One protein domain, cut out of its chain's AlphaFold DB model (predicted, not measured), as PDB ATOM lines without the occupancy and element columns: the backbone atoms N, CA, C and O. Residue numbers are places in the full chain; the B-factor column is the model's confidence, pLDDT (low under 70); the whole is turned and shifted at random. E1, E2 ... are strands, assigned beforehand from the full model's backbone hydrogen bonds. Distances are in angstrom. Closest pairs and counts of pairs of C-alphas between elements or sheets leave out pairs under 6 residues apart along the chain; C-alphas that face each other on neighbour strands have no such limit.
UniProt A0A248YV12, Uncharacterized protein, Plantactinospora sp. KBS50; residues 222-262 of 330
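AT A GLANCE: This is residues 222 to 262 of the 330 residues of an uncharacterized protein of Plantactinospora sp. KBS50 (UniProt A0A248YV12). A small, strongly twisted sheet of four strands makes the body, curled enough that its edge strands E3 and E4 approach each other at one point, and a long loop, residues 245 to 256, runs out from E3 and returns to E4 on the far side of the sheet. The tip of this loop and the last residue of E4 mark the two ends of the longest axis. The printed part has 41 residues with no named helix and four strands, E1 to E4 along the chain; the sheet's order is E3 E2 E1 E4, antiparallel throughout. The class is all strand; the whole is compact, with a radius of gyration of the C-alphas of 9.3 A and spans of 27 by 23 by 16 A.

IN THESE COORDINATES: E1, residues 222 to 227, begins at C-alpha 222 (13.983, 28.634, -21.084) and is 16.3 A long. E2, residues 230 to 236, is 17.8 A long. E3 is residues 242 to 244. E4, residues 257 to 262, is 16.4 A long and ends at C-alpha 262 (17.433, 24.177, -24.937).

HOW THE PARTS SIT: E1 and E2 form a hairpin at 127 degrees, with N 225 and O 232 2.8 A apart. E2 and E3 form another; N 235 and O 243 are 2.8 A apart. E1, E2 and E3 are a meander, each strand the antiparallel neighbour of the one before. E4 is the antiparallel neighbour of E1 at 153 degrees, with N 224 and O 259 2.9 A apart; the four strands are a Greek key, a meander whose first strand neighbours the fourth. The closest C-alphas of E3 and E4, Phe 242 and Val 258, are 7.4 A apart.

THE WHOLE: The C-alphas farthest apart, Ala 250 and Thr 262, are 28.3 A apart. The link from E3 to E4 is long. The printed part has no cut, and no printed residue is under 70 in pLDDT.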
ATOM      1  N   ARG A 222      14.945  28.207 -22.115       95.25
ATOM      2  CA  ARG A 222      13.983  28.634 -21.084       95.25
ATOM      3  C   ARG A 222      13.835  27.601 -19.980       95.25
ATOM      4  O   ARG A 222      14.226  26.448 -20.153       95.25
ATOM      5  N   LEU A 223      13.255  28.018 -18.860       96.75
ATOM      6  CA  LEU A 223      12.797  27.091 -17.831       96.75
ATOM      7  C   LEU A 223      11.366  26.672 -18.130       96.75
ATOM      8  O   LEU A 223      10.510  27.504 -18.430       96.75
ATOM      9  N   VAL A 224      11.119  25.378 -18.019       96.88
ATOM     10  CA  VAL A 224       9.783  24.796 -18.071       96.88
ATOM     11  C   VAL A 224       9.575  24.065 -16.759       96.88
ATOM     12  O   VAL A 224      10.448  23.318 -16.318       96.88
ATOM     13  N   GLY A 225       8.458  24.348 -16.104       95.06
ATOM     14  CA  GLY A 225       8.065  23.705 -14.865       95.06
ATOM     15  C   GLY A 225       6.779  22.916 -15.035       95.06
ATOM     16  O   GLY A 225       5.930  23.274 -15.846       95.06
ATOM     17  N   GLU A 226       6.634  21.856 -14.254       93.62
ATOM     18  CA  GLU A 226       5.402  21.074 -14.169       93.62
ATOM     19  C   GLU A 226       4.652  21.451 -12.890       93.62
ATOM     20  O   GLU A 226       5.251  21.536 -11.816       93.62
ATOM     21  N   HIS A 227       3.342  21.662 -12.992       90.31
ATOM     22  CA  HIS A 227       2.455  21.786 -11.836       90.31
ATOM     23  C   HIS A 227       1.135  21.078 -12.124       90.31
ATOM     24  O   HIS A 227       0.513  21.330 -13.158       90.31
ATOM     25  N   GLN A 228       0.710  20.177 -11.233       89.25
ATOM     26  CA  GLN A 228      -0.539  19.404 -11.384       89.25
ATOM     27  C   GLN A 228      -0.676  18.691 -12.750       89.25
ATOM     28  O   GLN A 228      -1.766  18.570 -13.303       89.25
ATOM     29  N   GLY A 229       0.442  18.217 -13.308       87.19
ATOM     30  CA  GLY A 229       0.474  17.507 -14.591       87.19
ATOM     31  C   GLY A 229       0.430  18.396 -15.840       87.19
ATOM     32  O   GLY A 229       0.402  17.860 -16.945       87.19
ATOM     33  N   ALA A 230       0.453  19.724 -15.694       92.06
ATOM     34  CA  ALA A 230       0.565  20.668 -16.802       92.06
ATOM     35  C   ALA A 230       1.951  21.337 -16.839       92.06
ATOM     36  O   ALA A 230       2.522  21.658 -15.795       92.06
ATOM     37  N   GLU A 231       2.481  21.557 -18.047       94.81
ATOM     38  CA  GLU A 231       3.715  22.323 -18.265       94.81
ATOM     39  C   GLU A 231       3.425  23.829 -18.331       94.81
ATOM     40  O   GLU A 231       2.501  24.279 -19.011       94.81
ATOM     41  N   TYR A 232       4.289  24.612 -17.696       94.31
ATOM     42  CA  TYR A 232       4.279  26.068 -17.724       94.31
ATOM     43  C   TYR A 232       5.688  26.600 -17.971       94.31
ATOM     44  O   TYR A 232       6.678  25.988 -17.570       94.31
ATOM     45  N   GLU A 233       5.805  27.779 -18.586       94.50
ATOM     46  CA  GLU A 233       7.065  28.519 -18.515       94.50
ATOM     47  C   GLU A 233       7.331  28.873 -17.045       94.50
ATOM     48  O   GLU A 233       6.435  29.328 -16.333       94.50
ATOM     49  N   ALA A 234       8.547  28.615 -16.579       95.50
ATOM     50  CA  ALA A 234       8.930  28.795 -15.187       95.50
ATOM     51  C   ALA A 234      10.000  29.879 -15.048       95.50
ATOM     52  O   ALA A 234      10.645  30.297 -16.008       95.50
ATOM     53  N   VAL A 235      10.211  30.320 -13.814       95.31
ATOM     54  CA  VAL A 235      11.316  31.192 -13.447       95.31
ATOM     55  C   VAL A 235      11.972  30.717 -12.160       95.31
ATOM     56  O   VAL A 235      11.303  30.247 -11.238       95.31
ATOM     57  N   ALA A 236      13.296  30.844 -12.109       96.31
ATOM     58  CA  ALA A 236      14.080  30.632 -10.905       96.31
ATOM     59  C   ALA A 236      14.124  31.933 -10.095       96.31
ATOM     60  O   ALA A 236      14.673  32.931 -10.560       96.31
ATOM     61  N   ASP A 237      13.565  31.916  -8.888       94.25
ATOM     62  CA  ASP A 237      13.530  33.049  -7.955       94.25
ATOM     63  C   ASP A 237      14.332  32.699  -6.701       94.25
ATOM     64  O   ASP A 237      13.819  32.590  -5.589       94.25
ATOM     65  N   LEU A 238      15.610  32.390  -6.913       93.00
ATOM     66  CA  LEU A 238      16.457  31.766  -5.904       93.00
ATOM     67  C   LEU A 238      16.943  32.779  -4.855       93.00
ATOM     68  O   LEU A 238      17.355  33.885  -5.214       93.00
ATOM     69  N   PRO A 239      16.976  32.397  -3.562       88.88
ATOM     70  CA  PRO A 239      16.830  31.031  -3.031       88.88
ATOM     71  C   PRO A 239      15.379  30.554  -2.811       88.88
ATOM     72  O   PRO A 239      15.187  29.447  -2.331       88.88
ATOM     73  N   GLY A 240      14.361  31.341  -3.168       85.50
ATOM     74  CA  GLY A 240      12.937  31.018  -2.988       85.50
ATOM     75  C   GLY A 240      12.363  29.934  -3.914       85.50
ATOM     76  O   GLY A 240      11.149  29.749  -3.941       85.50
ATOM     77  N   GLY A 241      13.205  29.216  -4.660       92.25
ATOM     78  CA  GLY A 241      12.809  28.097  -5.516       92.25
ATOM     79  C   GLY A 241      12.365  28.495  -6.926       92.25
ATOM     80  O   GLY A 241      12.862  29.458  -7.519       92.25
ATOM     81  N   PHE A 242      11.450  27.700  -7.479       94.81
ATOM     82  CA  PHE A 242      10.935  27.832  -8.838       94.81
ATOM     83  C   PHE A 242       9.435  28.081  -8.817       94.81
ATOM     84  O   PHE A 242       8.708  27.501  -8.012       94.81
ATOM     85  N   ARG A 243       8.961  28.909  -9.741       94.50
ATOM     86  CA  ARG A 243       7.540  29.236  -9.873       94.50
ATOM     87  C   ARG A 243       7.151  29.440 -11.321       94.50
ATOM     88  O   ARG A 243       8.008  29.713 -12.161       94.50
ATOM     89  N   VAL A 244       5.857  29.364 -11.593       93.94
ATOM     90  CA  VAL A 244       5.319  29.704 -12.911       93.94
ATOM     91  C   VAL A 244       5.623  31.166 -13.243       93.94
ATOM     92  O   VAL A 244       5.483  32.070 -12.408       93.94
ATOM     93  N   LEU A 245       6.053  31.398 -14.482       90.50
ATOM     94  CA  LEU A 245       6.153  32.727 -15.054       90.50
ATOM     95  C   LEU A 245       4.741  33.235 -15.351       90.50
ATOM     96  O   LEU A 245       4.143  32.915 -16.376       90.50
ATOM     97  N   ALA A 246       4.211  34.043 -14.438       86.00
ATOM     98  CA  ALA A 246       2.892  34.639 -14.567       86.00
ATOM     99  C   ALA A 246       2.936  36.157 -14.384       86.00
ATOM    100  O   ALA A 246       3.548  36.679 -13.445       86.00
ATOM    101  N   MET A 247       2.213  36.863 -15.259       77.81
ATOM    102  CA  MET A 247       2.070  38.322 -15.205       77.81
ATOM    103  C   MET A 247       1.389  38.767 -13.901       77.81
ATOM    104  O   MET A 247       1.800  39.746 -13.277       77.81
ATOM    105  N   THR A 248       0.372  38.025 -13.454       76.94
ATOM    106  CA  THR A 248      -0.416  38.342 -12.256       76.94
ATOM    107  C   THR A 248       0.084  37.570 -11.042       76.94
ATOM    108  O   THR A 248       0.457  36.404 -11.137       76.94
ATOM    109  N   THR A 249       0.052  38.202  -9.866       75.44
ATOM    110  CA  THR A 249       0.490  37.568  -8.611       75.44
ATOM    111  C   THR A 249      -0.334  36.324  -8.263       75.44
ATOM    112  O   THR A 249       0.227  35.353  -7.773       75.44
ATOM    113  N   ALA A 250      -1.637  36.319  -8.563       77.44
ATOM    114  CA  ALA A 250      -2.533  35.200  -8.258       77.44
ATOM    115  C   ALA A 250      -2.182  33.897  -9.003       77.44
ATOM    116  O   ALA A 250      -2.543  32.822  -8.542       77.44
ATOM    117  N   ALA A 251      -1.465  33.986 -10.127       80.88
ATOM    118  CA  ALA A 251      -1.012  32.833 -10.907       80.88
ATOM    119  C   ALA A 251       0.462  32.464 -10.635       80.88
ATOM    120  O   ALA A 251       1.036  31.645 -11.348       80.88
ATOM    121  N   ARG A 252       1.093  33.056  -9.609       84.12
ATOM    122  CA  ARG A 252       2.464  32.729  -9.187       84.12
ATOM    123  C   ARG A 252       2.438  31.639  -8.127       84.12
ATOM    124  O   ARG A 252       2.544  31.918  -6.937       84.12
ATOM    125  N   PHE A 253       2.298  30.401  -8.571       88.25
ATOM    126  CA  PHE A 253       2.434  29.227  -7.715       88.25
ATOM    127  C   PHE A 253       3.774  28.520  -7.975       88.25
ATOM    128  O   PHE A 253       4.350  28.669  -9.064       88.25
ATOM    129  N   PRO A 254       4.314  27.809  -6.968       92.06
ATOM    130  CA  PRO A 254       5.523  27.011  -7.133       92.06
ATOM    131  C   PRO A 254       5.309  25.896  -8.163       92.06
ATOM    132  O   PRO A 254       4.186  25.430  -8.355       92.06
ATOM    133  N   VAL A 255       6.388  25.467  -8.818       91.69
ATOM    134  CA  VAL A 255       6.375  24.294  -9.710       91.69
ATOM    135  C   VAL A 255       6.977  23.084  -9.000       91.69
ATOM    136  O   VAL A 255       7.914  23.227  -8.214       91.69
ATOM    137  N   ASP A 256       6.443  21.899  -9.285       84.88
ATOM    138  CA  ASP A 256       6.808  20.642  -8.620       84.88
ATOM    139  C   ASP A 256       8.117  20.069  -9.183       84.88
ATOM    140  O   ASP A 256       8.914  19.444  -8.482       84.88
ATOM    141  N   ARG A 257       8.335  20.279 -10.484       90.19
ATOM    142  CA  ARG A 257       9.537  19.885 -11.223       90.19
ATOM    143  C   ARG A 257       9.913  20.990 -12.184       90.19
ATOM    144  O   ARG A 257       9.050  21.736 -12.637       90.19
ATOM    145  N   VAL A 258      11.198  21.075 -12.506       95.00
ATOM    146  CA  VAL A 258      11.712  22.063 -13.449       95.00
ATOM    147  C   VAL A 258      12.844  21.481 -14.288       95.00
ATOM    148  O   VAL A 258      13.692  20.719 -13.811       95.00
ATOM    149  N   HIS A 259      12.872  21.875 -15.552       96.56
ATOM    150  CA  HIS A 259      13.954  21.580 -16.477       96.56
ATOM    151  C   HIS A 259      14.284  22.793 -17.332       96.56
ATOM    152  O   HIS A 259      13.458  23.672 -17.588       96.56
ATOM    153  N   ARG A 260      15.528  22.823 -17.801       97.25
ATOM    154  CA  ARG A 260      15.978  23.750 -18.828       97.25
ATOM    155  C   ARG A 260      15.722  23.138 -20.195       97.25
ATOM    156  O   ARG A 260      16.275  22.089 -20.510       97.25
ATOM    157  N   ARG A 261      14.920  23.815 -21.008       97.12
ATOM    158  CA  ARG A 261      14.634  23.435 -22.392       97.12
ATOM    159  C   ARG A 261      15.537  24.241 -23.323       97.12
ATOM    160  O   ARG A 261      15.415  25.466 -23.370       97.12
ATOM    161  N   THR A 262      16.433  23.566 -24.040       96.50
ATOM    162  CA  THR A 262      17.433  24.177 -24.937       96.50
ATOM    163  C   THR A 262      17.396  23.498 -26.307       96.50
ATOM    164  O   THR A 262      17.278  22.275 -26.384       96.50
TER     165      THR A 262